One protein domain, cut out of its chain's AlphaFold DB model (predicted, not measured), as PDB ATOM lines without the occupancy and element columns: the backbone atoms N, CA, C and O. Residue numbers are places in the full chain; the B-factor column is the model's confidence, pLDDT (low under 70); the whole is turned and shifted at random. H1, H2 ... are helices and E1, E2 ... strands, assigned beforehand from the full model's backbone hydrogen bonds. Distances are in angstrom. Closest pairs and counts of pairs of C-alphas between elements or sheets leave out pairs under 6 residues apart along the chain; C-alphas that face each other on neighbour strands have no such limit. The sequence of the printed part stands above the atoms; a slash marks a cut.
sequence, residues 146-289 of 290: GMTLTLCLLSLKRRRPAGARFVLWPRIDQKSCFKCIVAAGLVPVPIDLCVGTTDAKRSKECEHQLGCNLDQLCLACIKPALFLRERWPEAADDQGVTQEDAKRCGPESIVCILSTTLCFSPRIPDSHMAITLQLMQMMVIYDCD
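Overview. This is residues 146 to 289 of the 290 residues of a protein of Opisthorchis viverrini (UniProt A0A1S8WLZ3). A strongly twisted sheet of four parallel strands, E2 E1 E5 E6 in that order, forms the core between two layers of helices: H1 and H2 cover one face, H3, H4 and H7 the other. H5 and H6 pack on H4, H5 only grazing the sheet and H6 not on it, while E2 runs on into a small antiparallel hairpin, E3 and E4, whose long loop reaches one end of the longest axis. The 144 printed residues hold seven named helices and six named strands, in the order H1 E1 H2 E2 E3 E4 H3 H4 H5 H6 E5 H7 E6, class mixed. The whole is compact, with a radius of gyration of the C-alphas of 14.8 A and spans of 45 by 32 by 30 A.

Along the chain. Find C-alpha 146 at (98.707, -100.826, 268.893); from there H1 runs 16.1 A to residue 157. Next come E1, residues 166 to 170, 13.0 A; H2, 175 to 183, 11.7 A; E2, 187 to 191, 12.8 A; E3, 193 to 195, 6.7 A; and E4, 210 to 212, 7.1 A. H3 spans 214 to 222, 12.6 A; H4 224 to 231, 10.6 A; H5 233 to 238, 8.7 A; H6 243 to 248, 8.8 A. E5, residues 254 to 260, starts at (93.076, -89.653, 254.179) and is 17.7 A long. H7 spans 272 to 280, 12.0 A, and E6, 285 to 289, 13.6 A, ends at (92.073, -95.342, 270.668).

Arrangement. Begin at the sheet: N 189 and O 167 of E2 and E1 are 2.8 A apart, N 258 and O 168 of E5 and E1 2.8 A, N 289 and O 259 of E6 and E5 2.9 A. E1, H2, E2 and E5, H7, E6 are strand-helix-strand units, two parallel neighbour strands with a helix between, each with a right-handed crossover. H1 and H2 touch, C-alphas 150 and 180 being closest at 4.9 A. On the opposite face H4, the hub, touches H6, C-alphas 226 and 246 at 4.1 A, and H5, C-alphas 229 and 236 at 5.5 A; it touches H3 only at the corner, C-alphas 220 and 227 at 5.4 A. H3 and H7 only just touch, with 3 pairs of C-alphas within 8 A, the closest being 218 and 278 at 7.7 A. In the hairpin E3 and E4, N 194 and O 211 are 2.9 A apart. Every O i to N i+4 pair is within hydrogen-bond range in H1, H3, H4, H5, H6 and H7; in H2 4 of 5 are.

Size, cuts and confidence. The C-alphas of Ala 162 and Lys 204, the two farthest apart, are 45.8 A from each other. The printed part has no cut; the links E3 to E4 and E5 to H7 are long. Look for pLDDT under 70 at residues 198 to 200 and 277 to 289.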
ATOM      1  N   GLY A 146      98.025-101.324 270.098       93.94
ATOM      2  CA  GLY A 146      98.707-100.826 268.893       93.94
ATOM      3  C   GLY A 146      98.649-101.775 267.689       93.94
ATOM      4  O   GLY A 146      98.475-101.340 266.553       93.94
ATOM      5  N   MET A 147      98.751-103.086 267.905       96.12
ATOM      6  CA  MET A 147      98.623-104.063 266.816       96.12
ATOM      7  C   MET A 147      97.163-104.246 266.389       96.12
ATOM      8  O   MET A 147      96.892-104.442 265.205       96.12
ATOM      9  N   THR A 148      96.219-104.116 267.320       94.81
ATOM     10  CA  THR A 148      94.784-104.086 267.011       94.81
ATOM     11  C   THR A 148      94.419-102.848 266.185       94.81
ATOM     12  O   THR A 148      93.765-102.985 265.157       94.81
ATOM     13  N   LEU A 149      94.941-101.666 266.522       94.75
ATOM     14  CA  LEU A 149      94.816-100.461 265.696       94.75
ATOM     15  C   LEU A 149      95.458-100.656 264.321       94.75
ATOM     16  O   LEU A 149      94.883-100.265 263.314       94.75
ATOM     17  N   THR A 150      96.611-101.327 264.241       96.94
ATOM     18  CA  THR A 150      97.230-101.675 262.947       96.94
ATOM     19  C   THR A 150      96.274-102.522 262.093       96.94
ATOM     20  O   THR A 150      96.107-102.258 260.903       96.94
ATOM     21  N   LEU A 151      95.597-103.510 262.692       94.19
ATOM     22  CA  LEU A 151      94.569-104.315 262.023       94.19
ATOM     23  C   LEU A 151      93.381-103.456 261.550       94.19
ATOM     24  O   LEU A 151      92.921-103.633 260.414       94.19
ATOM     25  N   CYS A 152      92.908-102.517 262.377       94.81
ATOM     26  CA  CYS A 152      91.860-101.563 262.006       94.81
ATOM     27  C   CYS A 152      92.299-100.698 260.818       94.81
ATOM     28  O   CYS A 152      91.628-100.686 259.788       94.81
ATOM     29  N   LEU A 153      93.475-100.075 260.893       95.62
ATOM     30  CA  LEU A 153      94.043 -99.225 259.847       95.62
ATOM     31  C   LEU A 153      94.226 -99.961 258.514       95.62
ATOM     32  O   LEU A 153      93.847 -99.440 257.465       95.62
ATOM     33  N   LEU A 154      94.742-101.195 258.532       95.75
ATOM     34  CA  LEU A 154      94.853-102.032 257.332       95.75
ATOM     35  C   LEU A 154      93.478-102.344 256.723       95.75
ATOM     36  O   LEU A 154      93.329-102.370 255.499       95.75
ATOM     37  N   SER A 155      92.465-102.556 257.566       93.62
ATOM     38  CA  SER A 155      91.088-102.807 257.132       93.62
ATOM     39  C   SER A 155      90.429-101.550 256.555       93.62
ATOM     40  O   SER A 155      89.758-101.628 255.525       93.62
ATOM     41  N   LEU A 156      90.657-100.386 257.171       93.19
ATOM     42  CA  LEU A 156      90.172 -99.085 256.711       93.19
ATOM     43  C   LEU A 156      90.827 -98.672 255.392       93.19
ATOM     44  O   LEU A 156      90.123 -98.277 254.467       93.19
ATOM     45  N   LYS A 157      92.146 -98.854 255.255       93.94
ATOM     46  CA  LYS A 157      92.897 -98.570 254.022       93.94
ATOM     47  C   LYS A 157      92.301 -99.294 252.813       93.94
ATOM     48  O   LYS A 157      92.133 -98.685 251.764       93.94
ATOM     49  N   ARG A 158      91.903-100.565 252.968       93.12
ATOM     50  CA  ARG A 158      91.255-101.356 251.899       93.12
ATOM     51  C   ARG A 158      89.896-100.805 251.455       93.12
ATOM     52  O   ARG A 158      89.453-101.127 250.359       93.12
ATOM     53  N   ARG A 159      89.225-100.015 252.298       91.75
ATOM     54  CA  ARG A 159      87.930 -99.375 251.999       91.75
ATOM     55  C   ARG A 159      88.080 -97.972 251.408       91.75
ATOM     56  O   ARG A 159      87.076 -97.353 251.067       91.75
ATOM     57  N   ARG A 160      89.303 -97.450 251.324       90.56
ATOM     58  CA  ARG A 160      89.611 -96.115 250.802       90.56
ATOM     59  C   ARG A 160      90.235 -96.220 249.404       90.56
ATOM     60  O   ARG A 160      90.692 -97.298 249.023       90.56
ATOM     61  N   PRO A 161      90.243 -95.130 248.611       91.62
ATOM     62  CA  PRO A 161      90.898 -95.119 247.304       91.62
ATOM     63  C   PRO A 161      92.374 -95.532 247.396       91.62
ATOM     64  O   PRO A 161      93.024 -95.280 248.406       91.62
ATOM     65  N   ALA A 162      92.934 -96.107 246.326       88.19
ATOM     66  CA  ALA A 162      94.299 -96.652 246.324       88.19
ATOM     67  C   ALA A 162      95.399 -95.633 246.705       88.19
ATOM     68  O   ALA A 162      96.462 -96.025 247.177       88.19
ATOM     69  N   GLY A 163      95.143 -94.332 246.527       89.00
ATOM     70  CA  GLY A 163      96.049 -93.250 246.928       89.00
ATOM     71  C   GLY A 163      95.958 -92.839 248.404       89.00
ATOM     72  O   GLY A 163      96.725 -91.974 248.829       89.00
ATOM     73  N   ALA A 164      95.041 -93.416 249.188       95.06
ATOM     74  CA  ALA A 164      94.861 -93.069 250.589       95.06
ATOM     75  C   ALA A 164      95.983 -93.642 251.459       95.06
ATOM     76  O   ALA A 164      96.166 -94.859 251.562       95.06
ATOM     77  N   ARG A 165      96.737 -92.745 252.099       96.38
ATOM     78  CA  ARG A 165      97.879 -93.112 252.942       96.38
ATOM     79  C   ARG A 165      98.069 -92.250 254.184       96.38
ATOM     80  O   ARG A 165      98.922 -92.601 254.984       96.38
ATOM     81  N   PHE A 166      97.308 -91.172 254.366       97.50
ATOM     82  CA  PHE A 166      97.470 -90.275 255.513       97.50
ATOM     83  C   PHE A 166      96.530 -90.652 256.659       97.50
ATOM     84  O   PHE A 166      95.354 -90.928 256.425       97.50
ATOM     85  N   VAL A 167      97.029 -90.636 257.892       96.88
ATOM     86  CA  VAL A 167      96.221 -90.777 259.111       96.88
ATOM     87  C   VAL A 167      96.376 -89.503 259.919       96.88
ATOM     88  O   VAL A 167      97.482 -89.189 260.357       96.88
ATOM     89  N   LEU A 168      95.283 -88.760 260.096       96.06
ATOM     90  CA  LEU A 168      95.311 -87.568 260.938       96.06
ATOM     91  C   LEU A 168      95.262 -87.992 262.397       96.06
ATOM     92  O   LEU A 168      94.450 -88.836 262.770       96.06
ATOM     93  N   TRP A 169      96.117 -87.403 263.216       95.25
ATOM     94  CA  TRP A 169      96.330 -87.884 264.570       95.25
ATOM     95  C   TRP A 169      96.532 -86.706 265.528       95.25
ATOM     96  O   TRP A 169      97.612 -86.105 265.530       95.25
ATOM     97  N   PRO A 170      95.509 -86.341 266.329       94.62
ATOM     98  CA  PRO A 170      95.663 -85.431 267.459       94.62
ATOM     99  C   PRO A 170      96.767 -85.920 268.385       94.62
ATOM    100  O   PRO A 170      96.642 -86.958 269.041       94.62
ATOM    101  N   ARG A 171      97.870 -85.173 268.406       94.62
ATOM    102  CA  ARG A 171      99.143 -85.645 268.937       94.62
ATOM    103  C   ARG A 171      99.002 -86.143 270.377       94.62
ATOM    104  O   ARG A 171      98.400 -85.500 271.238       94.62
ATOM    105  N   ILE A 172      99.610 -87.291 270.643       94.44
ATOM    106  CA  ILE A 172      99.825 -87.821 271.987       94.44
ATOM    107  C   ILE A 172     101.209 -88.460 272.034       94.44
ATOM    108  O   ILE A 172     101.573 -89.239 271.164       94.44
ATOM    109  N   ASP A 173     102.007 -88.174 273.054       93.44
ATOM    110  CA  ASP A 173     103.382 -88.680 273.108       93.44
ATOM    111  C   ASP A 173     103.428 -90.130 273.648       93.44
ATOM    112  O   ASP A 173     104.061 -90.448 274.653       93.44
ATOM    113  N   GLN A 174     102.728 -91.034 272.952       92.25
ATOM    114  CA  GLN A 174     102.637 -92.467 273.218       92.25
ATOM    115  C   GLN A 174     103.117 -93.233 271.971       92.25
ATOM    116  O   GLN A 174     102.556 -93.138 270.878       92.25
ATOM    117  N   LYS A 175     104.206 -94.002 272.122       93.06
ATOM    118  CA  LYS A 175     104.918 -94.615 270.984       93.06
ATOM    119  C   LYS A 175     104.094 -95.653 270.216       93.06
ATOM    120  O   LYS A 175     104.307 -95.812 269.022       93.06
ATOM    121  N   SER A 176     103.217 -96.401 270.876       92.56
ATOM    122  CA  SER A 176     102.376 -97.434 270.256       92.56
ATOM    123  C   SER A 176     101.340 -96.843 269.294       92.56
ATOM    124  O   SER A 176     101.193 -97.383 268.200       92.56
ATOM    125  N   CYS A 177     100.677 -95.740 269.657       87.94
ATOM    126  CA  CYS A 177      99.691 -95.047 268.815       87.94
ATOM    127  C   CYS A 177     100.341 -94.496 267.537       87.94
ATOM    128  O   CYS A 177      99.788 -94.583 266.450       87.94
ATOM    129  N   PHE A 178     101.571 -93.988 267.643       93.50
ATOM    130  CA  PHE A 178     102.341 -93.570 266.472       93.50
ATOM    131  C   PHE A 178     102.813 -94.771 265.636       93.50
ATOM    132  O   PHE A 178     102.660 -94.812 264.414       93.50
ATOM    133  N   LYS A 179     103.380 -95.790 266.294       95.94
ATOM    134  CA  LYS A 179     103.951 -96.958 265.614       95.94
ATOM    135  C   LYS A 179     102.904 -97.817 264.915       95.94
ATOM    136  O   LYS A 179     103.276 -98.475 263.949       95.94
ATOM    137  N   CYS A 180     101.644 -97.834 265.354       96.81
ATOM    138  CA  CYS A 180     100.601 -98.594 264.661       96.81
ATOM    139  C   CYS A 180     100.313 -98.033 263.262       96.81
ATOM    140  O   CYS A 180     100.140 -98.802 262.317       96.81
ATOM    141  N   ILE A 181     100.364 -96.705 263.105       97.19
ATOM    142  CA  ILE A 181     100.200 -96.028 261.813       97.19
ATOM    143  C   ILE A 181     101.331 -96.433 260.866       97.19
ATOM    144  O   ILE A 181     101.085 -96.909 259.756       97.19
ATOM    145  N   VAL A 182     102.574 -96.329 261.337       96.75
ATOM    146  CA  VAL A 182     103.756 -96.691 260.542       96.75
ATOM    147  C   VAL A 182     103.785 -98.193 260.235       96.75
ATOM    148  O   VAL A 182     104.070 -98.584 259.107       96.75
ATOM    149  N   ALA A 183     103.424 -99.053 261.196       97.31
ATOM    150  CA  ALA A 183     103.341-100.503 260.999       97.31
ATOM    151  C   ALA A 183     102.279-100.903 259.958       97.31
ATOM    152  O   ALA A 183     102.449-101.905 259.266       97.31
ATOM    153  N   ALA A 184     101.217-100.105 259.798       97.12
ATOM    154  CA  ALA A 184     100.225-100.272 258.735       97.12
ATOM    155  C   ALA A 184     100.708 -99.767 257.354       97.12
ATOM    156  O   ALA A 184      99.969 -99.859 256.365       97.12
ATOM    157  N   GLY A 185     101.926 -99.218 257.260       96.50
ATOM    158  CA  GLY A 185     102.454 -98.593 256.047       96.50
ATOM    159  C   GLY A 185     101.665 -97.342 255.658       96.50
ATOM    160  O   GLY A 185     101.303 -97.175 254.486       96.50
ATOM    161  N   LEU A 186     101.306 -96.530 256.654       97.19
ATOM    162  CA  LEU A 186     100.595 -95.261 256.520       97.19
ATOM    163  C   LEU A 186     101.455 -94.111 257.056       97.19
ATOM    164  O   LEU A 186     102.358 -94.320 257.863       97.19
ATOM    165  N   VAL A 187     101.151 -92.899 256.603       97.81
ATOM    166  CA  VAL A 187     101.849 -91.664 256.963       97.81
ATOM    167  C   VAL A 187     101.082 -90.961 258.088       97.81
ATOM    168  O   VAL A 187      99.951 -90.515 257.856       97.81
ATOM    169  N   PRO A 188     101.655 -90.850 259.297       97.31
ATOM    170  CA  PRO A 188     101.042 -90.095 260.383       97.31
ATOM    171  C   PRO A 188     101.108 -88.591 260.096       97.31
ATOM    172  O   PRO A 188     102.163 -88.062 259.752       97.31
ATOM    173  N   VAL A 189      99.984 -87.898 260.270       97.19
ATOM    174  CA  VAL A 189      99.887 -86.435 260.206       97.19
ATOM    175  C   VAL A 189      99.568 -85.918 261.612       97.19
ATOM    176  O   VAL A 189      98.399 -85.928 262.010       97.19
ATOM    177  N   PRO A 190     100.592 -85.529 262.395       96.25
ATOM    178  CA  PRO A 190     100.400 -85.049 263.756       96.25
ATOM    179  C   PRO A 190      99.687 -83.697 263.765       96.25
ATOM    180  O   PRO A 190     100.101 -82.755 263.089       96.25
ATOM    181  N   ILE A 191      98.626 -83.603 264.563       95.25
ATOM    182  CA  ILE A 191      97.907 -82.357 264.828       95.25
ATOM    183  C   ILE A 191      98.330 -81.867 266.206       95.25
ATOM    184  O   ILE A 191      98.046 -82.523 267.212       95.25
ATOM    185  N   ASP A 192      99.026 -80.734 266.245       94.31
ATOM    186  CA  ASP A 192      99.461 -80.139 267.503       94.31
ATOM    187  C   ASP A 192      98.273 -79.751 268.381       94.31
ATOM    188  O   ASP A 192      97.202 -79.357 267.911       94.31
ATOM    189  N   LEU A 193      98.483 -79.879 269.687       92.88
ATOM    190  CA  LEU A 193      97.474 -79.581 270.691       92.88
ATOM    191  C   LEU A 193      97.348 -78.067 270.892       92.88
ATOM    192  O   LEU A 193      98.313 -77.319 270.730       92.88
ATOM    193  N   CYS A 194      96.157 -77.609 271.272       90.44
ATOM    194  CA  CYS A 194      95.946 -76.252 271.759       90.44
ATOM    195  C   CYS A 194      95.880 -76.238 273.288       90.44
ATOM    196  O   CYS A 194      95.386 -77.174 273.918       90.44
ATOM    197  N   VAL A 195      96.400 -75.165 273.881       89.19
ATOM    198  CA  VAL A 195      96.275 -74.906 275.318       89.19
ATOM    199  C   VAL A 195      94.906 -74.287 275.579       89.19
ATOM    200  O   VAL A 195      94.485 -73.388 274.847       89.19
ATOM    201  N   GLY A 196      94.233 -74.729 276.635       79.31
ATOM    202  CA  GLY A 196      92.933 -74.191 277.010       79.31
ATOM    203  C   GLY A 196      91.762 -74.951 276.396       79.31
ATOM    204  O   GLY A 196      91.866 -76.089 275.945       79.31
ATOM    205  N   THR A 197      90.606 -74.297 276.400       72.81
ATOM    206  CA  THR A 197      89.365 -74.814 275.820       72.81
ATOM    207  C   THR A 197      88.719 -73.742 274.955       72.81
ATOM    208  O   THR A 197      88.861 -72.548 275.221       72.81
ATOM    209  N   THR A 198      87.982 -74.165 273.932       64.69
ATOM    210  CA  THR A 198      87.148 -73.273 273.117       64.69
ATOM    211  C   THR A 198      85.876 -72.833 273.851       64.69
ATOM    212  O   THR A 198      85.203 -71.901 273.413       64.69
ATOM    213  N   ASP A 199      85.548 -73.455 274.990       67.56
ATOM    214  CA  ASP A 199      84.440 -73.037 275.845       67.56
ATOM    215  C   ASP A 199      84.837 -71.835 276.716       67.56
ATOM    216  O   ASP A 199      85.500 -71.968 277.751       67.56
ATOM    217  N   ALA A 200      84.373 -70.645 276.327       67.88
ATOM    218  CA  ALA A 200      84.641 -69.397 277.037       67.88
ATOM    219  C   ALA A 200      84.301 -69.461 278.540       67.88
ATOM    220  O   ALA A 200      84.978 -68.813 279.341       67.88
ATOM    221  N   LYS A 201      83.308 -70.271 278.946       72.94
ATOM    222  CA  LYS A 201      82.883 -70.404 280.350       72.94
ATOM    223  C   LYS A 201      83.871 -71.192 281.207       72.94
ATOM    224  O   LYS A 201      83.918 -70.977 282.414       72.94
ATOM    225  N   ARG A 202      84.656 -72.081 280.595       74.31
ATOM    226  CA  ARG A 202      85.628 -72.958 281.273       74.31
ATOM    227  C   ARG A 202      87.080 -72.557 281.016       74.31
ATOM    228  O   ARG A 202      87.993 -73.208 281.510       74.31
ATOM    229  N   SER A 203      87.291 -71.467 280.280       73.44
ATOM    230  CA  SER A 203      88.605 -70.942 279.891       73.44
ATOM    231  C   SER A 203      89.594 -70.837 281.058       73.44
ATOM    232  O   SER A 203      90.733 -71.272 280.924       73.44
ATOM    233  N   LYS A 204      89.142 -70.345 282.220       75.44
ATOM    234  CA  LYS A 204      89.966 -70.196 283.430       75.44
ATOM    235  C   LYS A 204      90.303 -71.525 284.123       75.44
ATOM    236  O   LYS A 204      91.361 -71.649 284.715       75.44
ATOM    237  N   GLU A 205      89.413 -72.515 284.066       75.88
ATOM    238  CA  GLU A 205      89.629 -73.834 284.689       75.88
ATOM    239  C   GLU A 205      90.497 -74.751 283.819       75.88
ATOM    240  O   GLU A 205      91.212 -75.618 284.319       75.88
ATOM    241  N   CYS A 206      90.421 -74.569 282.503       78.38
ATOM    242  CA  CYS A 206      91.092 -75.404 281.515       78.38
ATOM    243  C   CYS A 206      92.405 -74.793 281.009       78.38
ATOM    244  O   CYS A 206      92.988 -75.343 280.082       78.38
ATOM    245  N   GLU A 207      92.887 -73.693 281.591       81.00
ATOM    246  CA  GLU A 207      94.040 -72.923 281.090       81.00
ATOM    247  C   GLU A 207      95.339 -73.734 280.958       81.00
ATOM    248  O   GLU A 207      96.206 -73.389 280.162       81.00
ATOM    249  N   HIS A 208      95.469 -74.831 281.705       84.00
ATOM    250  CA  HIS A 208      96.627 -75.727 281.658       84.00
ATOM    251  C   HIS A 208      96.376 -77.023 280.877       84.00
ATOM    252  O   HIS A 208      97.275 -77.855 280.782       84.00
ATOM    253  N   GLN A 209      95.163 -77.234 280.361       89.06
ATOM    254  CA  GLN A 209      94.801 -78.450 279.635       89.06
ATOM    255  C   GLN A 209      95.252 -78.368 278.178       89.06
ATOM    256  O   GLN A 209      95.239 -77.295 277.574       89.06
ATOM    257  N   LEU A 210      95.626 -79.517 277.614       90.31
ATOM    258  CA  LEU A 210      95.980 -79.654 276.205       90.31
ATOM    259  C   LEU A 210      94.878 -80.418 275.468       90.31
ATOM    260  O   LEU A 210      94.694 -81.618 275.687       90.31
ATOM    261  N   GLY A 211      94.143 -79.716 274.608       89.25
ATOM    262  CA  GLY A 211      93.064 -80.268 273.792       89.25
ATOM    263  C   GLY A 211      93.443 -80.407 272.318       89.25
ATOM    264  O   GLY A 211      94.429 -79.839 271.847       89.25
ATOM    265  N   CYS A 212      92.636 -81.154 271.565       88.75
ATOM    266  CA  CYS A 212      92.762 -81.216 270.111       88.75
ATOM    267  C   CYS A 212      92.499 -79.841 269.485       88.75
ATOM    268  O   CYS A 212      91.437 -79.245 269.690       88.75
ATOM    269  N   ASN A 213      93.443 -79.361 268.675       91.19
ATOM    270  CA  ASN A 213      93.256 -78.148 267.897       91.19
ATOM    271  C   ASN A 213      92.381 -78.439 266.670       91.19
ATOM    272  O   ASN A 213      92.865 -78.884 265.625       91.19
ATOM    273  N   LEU A 214      91.078 -78.185 266.805       87.50
ATOM    274  CA  LEU A 214      90.103 -78.447 265.749       87.50
ATOM    275  C   LEU A 214      90.368 -77.624 264.484       87.50
ATOM    276  O   LEU A 214      90.155 -78.145 263.395       87.50
ATOM    277  N   ASP A 215      90.887 -76.401 264.590       89.19
ATOM    278  CA  ASP A 215      91.191 -75.572 263.416       89.19
ATOM    279  C   ASP A 215      92.336 -76.183 262.598       89.19
ATOM    280  O   ASP A 215      92.245 -76.310 261.376       89.19
ATOM    281  N   GLN A 216      93.396 -76.643 263.272       92.69
ATOM    282  CA  GLN A 216      94.500 -77.358 262.619       92.69
ATOM    283  C   GLN A 216      94.023 -78.686 262.023       92.69
ATOM    284  O   GLN A 216      94.393 -79.016 260.898       92.69
ATOM    285  N   LEU A 217      93.161 -79.419 262.737       91.69
ATOM    286  CA  LEU A 217      92.558 -80.646 262.220       91.69
ATOM    287  C   LEU A 217      91.755 -80.369 260.941       91.69
ATOM    288  O   LEU A 217      91.900 -81.100 259.964       91.69
ATOM    289  N   CYS A 218      90.967 -79.290 260.903       90.12
ATOM    290  CA  CYS A 218      90.214 -78.880 259.716       90.12
ATOM    291  C   CYS A 218      91.133 -78.584 258.525       90.12
ATOM    292  O   CYS A 218      90.861 -79.039 257.414       90.12
ATOM    293  N   LEU A 219      92.231 -77.859 258.747       92.69
ATOM    294  CA  LEU A 219      93.218 -77.572 257.702       92.69
ATOM    295  C   LEU A 219      93.863 -78.862 257.172       92.69
ATOM    296  O   LEU A 219      93.952 -79.060 255.956       92.69
ATOM    297  N   ALA A 220      94.243 -79.771 258.074       94.19
ATOM    298  CA  ALA A 220      94.815 -81.065 257.721       94.19
ATOM    299  C   ALA A 220      93.825 -81.964 256.960       94.19
ATOM    300  O   ALA A 220      94.234 -82.692 256.057       94.19
ATOM    301  N   CYS A 221      92.525 -81.880 257.258       92.06
ATOM    302  CA  CYS A 221      91.492 -82.598 256.510       92.06
ATOM    303  C   CYS A 221      91.392 -82.152 255.044       92.06
ATOM    304  O   CYS A 221      91.079 -82.971 254.183       92.06
ATOM    305  N   ILE A 222      91.651 -80.873 254.747       92.31
ATOM    306  CA  ILE A 222      91.530 -80.322 253.387       92.31
ATOM    307  C   ILE A 222      92.762 -80.672 252.542       92.31
ATOM    308  O   ILE A 222      92.630 -81.097 251.392       92.31
ATOM    309  N   LYS A 223      93.966 -80.494 253.099       95.00
ATOM    310  CA  LYS A 223      95.243 -80.761 252.416       95.00
ATOM    311  C   LYS A 223      96.237 -81.438 253.370       95.00
ATOM    312  O   LYS A 223      97.140 -80.771 253.877       95.00
ATOM    313  N   PRO A 224      96.139 -82.763 253.591       95.88
ATOM    314  CA  PRO A 224      96.950 -83.461 254.596       95.88
ATOM    315  C   PRO A 224      98.452 -83.420 254.294       95.88
ATOM    316  O   PRO A 224      99.263 -83.206 255.191       95.88
ATOM    317  N   ALA A 225      98.836 -83.578 253.024       96.75
ATOM    318  CA  ALA A 225     100.239 -83.560 252.613       96.75
ATOM    319  C   ALA A 225     100.865 -82.160 252.724       96.75
ATOM    320  O   ALA A 225     102.004 -82.035 253.167       96.75
ATOM    321  N   LEU A 226     100.123 -81.110 252.346       97.06
ATOM    322  CA  LEU A 226     100.581 -79.725 252.493       97.06
ATOM    323  C   LEU A 226     100.738 -79.373 253.972       97.06
ATOM    324  O   LEU A 226     101.793 -78.892 254.369       97.06
ATOM    325  N   PHE A 227      99.728 -79.702 254.783       97.38
ATOM    326  CA  PHE A 227      99.752 -79.486 256.224       97.38
ATOM    327  C   PHE A 227     100.978 -80.138 256.874       97.38
ATOM    328  O   PHE A 227     101.707 -79.484 257.618       97.38
ATOM    329  N   LEU A 228     101.242 -81.411 256.552       97.25
ATOM    330  CA  LEU A 228     102.404 -82.126 257.072       97.25
ATOM    331  C   LEU A 228     103.716 -81.444 256.660       97.25
ATOM    332  O   LEU A 228     104.584 -81.266 257.505       97.25
ATOM    333  N   ARG A 229     103.861 -81.015 255.400       96.38
ATOM    334  CA  ARG A 229     105.083 -80.341 254.928       96.38
ATOM    335  C   ARG A 229     105.309 -78.971 255.565       96.38
ATOM    336  O   ARG A 229     106.454 -78.611 255.812       96.38
ATOM    337  N   GLU A 230     104.246 -78.208 255.804       96.12
ATOM    338  CA  GLU A 230     104.341 -76.871 256.403       96.12
ATOM    339  C   GLU A 230     104.637 -76.922 257.905       96.12
ATOM    340  O   GLU A 230     105.351 -76.064 258.422       96.12
ATOM    341  N   ARG A 231     104.090 -77.916 258.615       95.50
ATOM    342  CA  ARG A 231     104.219 -78.038 260.075       95.50
ATOM    343  C   ARG A 231     105.375 -78.938 260.508       95.50
ATOM    344  O   ARG A 231     105.991 -78.676 261.533       95.50
ATOM    345  N   TRP A 232     105.666 -79.976 259.728       95.19
ATOM    346  CA  TRP A 232     106.608 -81.048 260.056       95.19
ATOM    347  C   TRP A 232     107.455 -81.446 258.831       95.19
ATOM    348  O   TRP A 232     107.364 -82.586 258.366       95.19
ATOM    349  N   PRO A 233     108.286 -80.537 258.283       95.19
ATOM    350  CA  PRO A 233     109.017 -80.772 257.035       95.19
ATOM    351  C   PRO A 233     109.958 -81.982 257.102       95.19
ATOM    352  O   PRO A 233     109.958 -82.793 256.182       95.19
ATOM    353  N   GLU A 234     110.687 -82.156 258.207       94.88
ATOM    354  CA  GLU A 234     111.597 -83.295 258.401       94.88
ATOM    355  C   GLU A 234     110.840 -84.630 258.395       94.88
ATOM    356  O   GLU A 234     111.201 -85.557 257.675       94.88
ATOM    357  N   ALA A 235     109.719 -84.706 259.122       92.38
ATOM    358  CA  ALA A 235     108.884 -85.904 259.138       92.38
ATOM    359  C   ALA A 235     108.233 -86.167 257.771       92.38
ATOM    360  O   ALA A 235     108.048 -87.319 257.386       92.38
ATOM    361  N   ALA A 236     107.879 -85.113 257.030       94.75
ATOM    362  CA  ALA A 236     107.356 -85.248 255.678       94.75
ATOM    363  C   ALA A 236     108.399 -85.871 254.739       94.75
ATOM    364  O   ALA A 236     108.060 -86.773 253.971       94.75
ATOM    365  N   ASP A 237     109.650 -85.421 254.825       94.75
ATOM    366  CA  ASP A 237     110.745 -85.930 254.001       94.75
ATOM    367  C   ASP A 237     111.090 -87.387 254.374       94.75
ATOM    368  O   ASP A 237     111.167 -88.235 253.482       94.75
ATOM    369  N   ASP A 238     111.152 -87.724 255.670       93.62
ATOM    370  CA  ASP A 238     111.368 -89.100 256.161       93.62
ATOM    371  C   ASP A 238     110.274 -90.080 255.707       93.62
ATOM    372  O   ASP A 238     110.529 -91.262 255.461       93.62
ATOM    373  N   GLN A 239     109.036 -89.598 255.583       93.25
ATOM    374  CA  GLN A 239     107.886 -90.380 255.120       93.25
ATOM    375  C   GLN A 239     107.715 -90.339 253.588       93.25
ATOM    376  O   GLN A 239     106.737 -90.878 253.058       93.25
ATOM    377  N   GLY A 240     108.639 -89.701 252.859       94.38
ATOM    378  CA  GLY A 240     108.621 -89.613 251.397       94.38
ATOM    379  C   GLY A 240     107.448 -88.802 250.833       94.38
ATOM    380  O   GLY A 240     106.918 -89.131 249.768       94.38
ATOM    381  N   VAL A 241     106.991 -87.772 251.552       96.19
ATOM    382  CA  VAL A 241     105.890 -86.887 251.143       96.19
ATOM    383  C   VAL A 241     106.444 -85.704 250.359       96.19
ATOM    384  O   VAL A 241     107.063 -84.799 250.915       96.19
ATOM    385  N   THR A 242     106.196 -85.678 249.052       95.69
ATOM    386  CA  THR A 242     106.797 -84.698 248.134       95.69
ATOM    387  C   THR A 242     106.016 -83.379 248.049       95.69
ATOM    388  O   THR A 242     104.863 -83.273 248.469       95.69
ATOM    389  N   GLN A 243     106.614 -82.353 247.433       93.62
ATOM    390  CA  GLN A 243     105.902 -81.110 247.088       93.62
ATOM    391  C   GLN A 243     104.772 -81.331 246.067       93.62
ATOM    392  O   GLN A 243     103.798 -80.580 246.035       93.62
ATOM    393  N   GLU A 244     104.871 -82.365 245.231       93.94
ATOM    394  CA  GLU A 244     103.791 -82.745 244.318       93.94
ATOM    395  C   GLU A 244     102.600 -83.323 245.084       93.94
ATOM    396  O   GLU A 244     101.450 -82.989 244.788       93.94
ATOM    397  N   ASP A 245     102.867 -84.118 246.124       93.38
ATOM    398  CA  ASP A 245     101.830 -84.622 247.022       93.38
ATOM    399  C   ASP A 245     101.104 -83.481 247.737       93.38
ATOM    400  O   ASP A 245      99.879 -83.503 247.812       93.38
ATOM    401  N   ALA A 246     101.818 -82.440 248.174       93.12
ATOM    402  CA  ALA A 246     101.204 -81.257 248.784       93.12
ATOM    403  C   ALA A 246     100.196 -80.552 247.855       93.12
ATOM    404  O   ALA A 246      99.160 -80.061 248.307       93.12
ATOM    405  N   LYS A 247     100.453 -80.548 246.542       93.25
ATOM    406  CA  LYS A 247      99.523 -79.993 245.547       93.25
ATOM    407  C   LYS A 247      98.351 -80.939 245.280       93.25
ATOM    408  O   LYS A 247      97.202 -80.490 245.227       93.25
ATOM    409  N   ARG A 248      98.629 -82.237 245.130       93.38
ATOM    410  CA  ARG A 248      97.676 -83.250 244.656       93.38
ATOM    411  C   ARG A 248      96.750 -83.795 245.744       93.38
ATOM    412  O   ARG A 248      95.560 -83.917 245.493       93.38
ATOM    413  N   CYS A 249      97.277 -84.145 246.913       93.56
ATOM    414  CA  CYS A 249      96.553 -84.905 247.933       93.56
ATOM    415  C   CYS A 249      95.486 -84.051 248.635       93.56
ATOM    416  O   CYS A 249      95.813 -83.043 249.265       93.56
ATOM    417  N   GLY A 250      94.223 -84.465 248.527       91.94
ATOM    418  CA  GLY A 250      93.078 -83.895 249.234       91.94
ATOM    419  C   GLY A 250      92.479 -84.860 250.272       91.94
ATOM    420  O   GLY A 250      93.150 -85.813 250.689       91.94
ATOM    421  N   PRO A 251      91.219 -84.653 250.693       91.81
ATOM    422  CA  PRO A 251      90.548 -85.479 251.705       91.81
ATOM    423  C   PRO A 251      90.456 -86.974 251.345       91.81
ATOM    424  O   PRO A 251      90.475 -87.849 252.211       91.81
ATOM    425  N   GLU A 252      90.396 -87.303 250.055       91.88
ATOM    426  CA  GLU A 252      90.369 -88.675 249.536       91.88
ATOM    427  C   GLU A 252      91.651 -89.462 249.841       91.88
ATOM    428  O   GLU A 252      91.626 -90.692 249.890       91.88
ATOM    429  N   SER A 253      92.758 -88.755 250.087       95.12
ATOM    430  CA  SER A 253      94.045 -89.352 250.449       95.12
ATOM    431  C   SER A 253      94.155 -89.716 251.942       95.12
ATOM    432  O   SER A 253      95.129 -90.357 252.359       95.12
ATOM    433  N   ILE A 254      93.153 -89.349 252.747       95.38
ATOM    434  CA  ILE A 254      93.076 -89.653 254.179       95.38
ATOM    435  C   ILE A 254      92.418 -91.019 254.372       95.38
ATOM    436  O   ILE A 254      91.363 -91.310 253.796       95.38
ATOM    437  N   VAL A 255      93.039 -91.860 255.197       94.94
ATOM    438  CA  VAL A 255      92.499 -93.155 255.619       94.94
ATOM    439  C   VAL A 255      91.475 -92.961 256.730       94.94
ATOM    440  O   VAL A 255      90.321 -93.365 256.576       94.94
ATOM    441  N   CYS A 256      91.890 -92.320 257.823       94.62
ATOM    442  CA  CYS A 256      91.047 -92.004 258.968       94.62
ATOM    443  C   CYS A 256      91.632 -90.857 259.804       94.62
ATOM    444  O   CYS A 256      92.761 -90.408 259.576       94.62
ATOM    445  N   ILE A 257      90.845 -90.416 260.785       94.19
ATOM    446  CA  ILE A 257      91.333 -89.674 261.949       94.19
ATOM    447  C   ILE A 257      91.439 -90.678 263.099       94.19
ATOM    448  O   ILE A 257      90.446 -91.342 263.392       94.19
ATOM    449  N   LEU A 258      92.617 -90.780 263.713       93.94
ATOM    450  CA  LEU A 258      92.882 -91.611 264.887       93.94
ATOM    451  C   LEU A 258      92.906 -90.722 266.133       93.94
ATOM    452  O   LEU A 258      93.899 -90.042 266.382       93.94
ATOM    453  N   SER A 259      91.807 -90.699 266.881       93.00
ATOM    454  CA  SER A 259      91.673 -89.934 268.128       93.00
ATOM    455  C   SER A 259      92.067 -90.762 269.356       93.00
ATOM    456  O   SER A 259      92.262 -91.974 269.267       93.00
ATOM    457  N   THR A 260      92.174 -90.116 270.518       92.19
ATOM    458  CA  THR A 260      92.517 -90.768 271.789       92.19
ATOM    459  C   THR A 260      91.666 -90.242 272.940       92.19
ATOM    460  O   THR A 260      91.597 -89.029 273.176       92.19
ATOM    461  N   THR A 261      91.061 -91.160 273.700       89.94
ATOM    462  CA  THR A 261      90.310 -90.836 274.924       89.94
ATOM    463  C   THR A 261      91.199 -90.844 276.155       89.94
ATOM    464  O   THR A 261      91.419 -89.804 276.777       89.94
ATOM    465  N   LEU A 262      91.726 -92.012 276.514       89.38
ATOM    466  CA  LEU A 262      92.535 -92.200 277.704       89.38
ATOM    467  C   LEU A 262      93.955 -91.696 277.450       89.38
ATOM    468  O   LEU A 262      94.699 -92.227 276.631       89.38
ATOM    469  N   CYS A 263      94.343 -90.642 278.165       90.44
ATOM    470  CA  CYS A 263      95.646 -90.015 277.995       90.44
ATOM    471  C   CYS A 263      96.194 -89.453 279.311       90.44
ATOM    472  O   CYS A 263      95.462 -89.230 280.277       90.44
ATOM    473  N   PHE A 264      97.514 -89.252 279.358       92.12
ATOM    474  CA  PHE A 264      98.164 -88.637 280.509       92.12
ATOM    475  C   PHE A 264      97.912 -87.125 280.526       92.12
ATOM    476  O   PHE A 264      98.125 -86.436 279.526       92.12
ATOM    477  N   SER A 265      97.524 -86.612 281.696       90.12
ATOM    478  CA  SER A 265      97.484 -85.174 281.981       90.12
ATOM    479  C   SER A 265      98.843 -84.525 281.655       90.12
ATOM    480  O   SER A 265      99.875 -85.158 281.902       90.12
ATOM    481  N   PRO A 266      98.890 -83.297 281.103       92.06
ATOM    482  CA  PRO A 266      97.794 -82.328 280.953       92.06
ATOM    483  C   PRO A 266      96.910 -82.501 279.707       92.06
ATOM    484  O   PRO A 266      95.997 -81.697 279.505       92.06
ATOM    485  N   ARG A 267      97.144 -83.521 278.869       92.50
ATOM    486  CA  ARG A 267      96.258 -83.814 277.733       92.50
ATOM    487  C   ARG A 267      94.891 -84.268 278.239       92.50
ATOM    488  O   ARG A 267      94.800 -85.001 279.222       92.50
ATOM    489  N   ILE A 268      93.840 -83.821 277.560       91.06
ATOM    490  CA  ILE A 268      92.464 -84.260 277.806       91.06
ATOM    491  C   ILE A 268      91.972 -85.184 276.681       91.06
ATOM    492  O   ILE A 268      92.542 -85.163 275.585       91.06
ATOM    493  N   PRO A 269      90.930 -86.002 276.931       90.31
ATOM    494  CA  PRO A 269      90.289 -86.797 275.890       90.31
ATOM    495  C   PRO A 269      89.861 -85.941 274.692       90.31
ATOM    496  O   PRO A 269      89.354 -84.828 274.860       90.31
ATOM    497  N   ASP A 270      90.025 -86.476 273.484       89.25
ATOM    498  CA  ASP A 270      89.576 -85.799 272.270       89.25
ATOM    499  C   ASP A 270      88.042 -85.680 272.220       89.25
ATOM    500  O   ASP A 270      87.305 -86.592 272.598       89.25
ATOM    501  N   SER A 271      87.531 -84.561 271.698       84.06
ATOM    502  CA  SER A 271      86.083 -84.342 271.568       84.06
ATOM    503  C   SER A 271      85.507 -85.115 270.379       84.06
ATOM    504  O   SER A 271      85.451 -84.612 269.254       84.06
ATOM    505  N   HIS A 272      85.041 -86.342 270.622       76.25
ATOM    506  CA  HIS A 272      84.470 -87.216 269.589       76.25
ATOM    507  C   HIS A 272      83.324 -86.576 268.824       76.25
ATOM    508  O   HIS A 272      83.242 -86.732 267.610       76.25
ATOM    509  N   MET A 273      82.443 -85.852 269.515       73.25
ATOM    510  CA  MET A 273      81.301 -85.204 268.881       73.25
ATOM    511  C   MET A 273      81.768 -84.120 267.907       73.25
ATOM    512  O   MET A 273      81.291 -84.077 266.778       73.25
ATOM    513  N   ALA A 274      82.748 -83.302 268.302       71.38
ATOM    514  CA  ALA A 274      83.303 -82.272 267.428       71.38
ATOM    515  C   ALA A 274      84.047 -82.877 266.228       71.38
ATOM    516  O   ALA A 274      83.834 -82.449 265.095       71.38
ATOM    517  N   ILE A 275      84.855 -83.919 266.455       76.62
ATOM    518  CA  ILE A 275      85.572 -84.621 265.380       76.62
ATOM    519  C   ILE A 275      84.580 -85.299 264.423       76.62
ATOM    520  O   ILE A 275      84.703 -85.171 263.209       76.62
ATOM    521  N   THR A 276      83.554 -85.970 264.947       73.44
ATOM    522  CA  THR A 276      82.553 -86.682 264.136       73.44
ATOM    523  C   THR A 276      81.704 -85.722 263.306       73.44
ATOM    524  O   THR A 276      81.475 -85.989 262.128       73.44
ATOM    525  N   LEU A 277      81.282 -84.583 263.868       63.06
ATOM    526  CA  LEU A 277      80.562 -83.544 263.120       63.06
ATOM    527  C   LEU A 277      81.375 -83.050 261.915       63.06
ATOM    528  O   LEU A 277      80.819 -82.879 260.829       63.06
ATOM    529  N   GLN A 278      82.691 -82.906 262.082       63.91
ATOM    530  CA  GLN A 278      83.591 -82.518 260.999       63.91
ATOM    531  C   GLN A 278      83.756 -83.629 259.948       63.91
ATOM    532  O   GLN A 278      83.790 -83.368 258.747       63.91
ATOM    533  N   LEU A 279      83.796 -84.890 260.383       63.09
ATOM    534  CA  LEU A 279      83.921 -86.064 259.512       63.09
ATOM    535  C   LEU A 279      82.687 -86.316 258.644       63.09
ATOM    536  O   LEU A 279      82.827 -86.710 257.482       63.09
ATOM    537  N   MET A 280      81.485 -86.063 259.173       58.03
ATOM    538  CA  MET A 280      80.229 -86.221 258.428       58.03
ATOM    539  C   MET A 280      80.144 -85.282 257.217       58.03
ATOM    540  O   MET A 280      79.468 -85.608 256.244       58.03
ATOM    541  N   GLN A 281      80.873 -84.162 257.231       49.78
ATOM    542  CA  GLN A 281      80.970 -83.243 256.094       49.78
ATOM    543  C   GLN A 281      81.983 -83.702 255.027       49.78
ATOM    544  O   GLN A 281      81.938 -83.211 253.902       49.78
ATOM    545  N   MET A 282      82.888 -84.640 255.350       50.50
ATOM    546  CA  MET A 282      84.083 -84.948 254.542       50.50
ATOM    547  C   MET A 282      84.235 -86.429 254.131       50.50
ATOM    548  O   MET A 282      85.203 -86.775 253.456       50.50
ATOM    549  N   MET A 283      83.293 -87.315 254.495       48.56
ATOM    550  CA  MET A 283      83.318 -88.761 254.175       48.56
ATOM    551  C   MET A 283      84.629 -89.475 254.577       48.56
ATOM    552  O   MET A 283      85.136 -90.335 253.848       48.56
ATOM    553  N   VAL A 284      85.200 -89.126 255.731       55.44
ATOM    554  CA  VAL A 284      86.397 -89.776 256.296       55.44
ATOM    555  C   VAL A 284      85.974 -90.714 257.434       55.44
ATOM    556  O   VAL A 284      85.034 -90.423 258.171       55.44
ATOM    557  N   ILE A 285      86.624 -91.878 257.545       60.41
ATOM    558  CA  ILE A 285      86.278 -92.882 258.560       60.41
ATOM    559  C   ILE A 285      86.917 -92.492 259.899       60.41
ATOM    560  O   ILE A 285      88.053 -92.023 259.938       60.41
ATOM    561  N   TYR A 286      86.172 -92.674 260.985       53.88
ATOM    562  CA  TYR A 286      86.600 -92.395 262.351       53.88
ATOM    563  C   TYR A 286      87.110 -93.670 263.026       53.88
ATOM    564  O   TYR A 286      86.424 -94.693 262.960       53.88
ATOM    565  N   ASP A 287      88.272 -93.602 263.676       52.31
ATOM    566  CA  ASP A 287      88.769 -94.653 264.565       52.31
ATOM    567  C   ASP A 287      89.249 -94.019 265.876       52.31
ATOM    568  O   ASP A 287      89.773 -92.901 265.880       52.31
ATOM    569  N   CYS A 288      89.037 -94.707 266.992       48.22
ATOM    570  CA  CYS A 288      89.314 -94.182 268.325       48.22
ATOM    571  C   CYS A 288      90.203 -95.152 269.093       48.22
ATOM    572  O   CYS A 288      89.898 -96.340 269.172       48.22
ATOM    573  N   ASP A 289      91.277 -94.630 269.677       52.38
ATOM    574  CA  ASP A 289      92.073 -95.342 270.668       52.38
ATOM    575  C   ASP A 289      91.423 -95.138 272.047       52.38
ATOM    576  O   ASP A 289      91.408 -94.016 272.577       52.38
TER     577      ASP A 289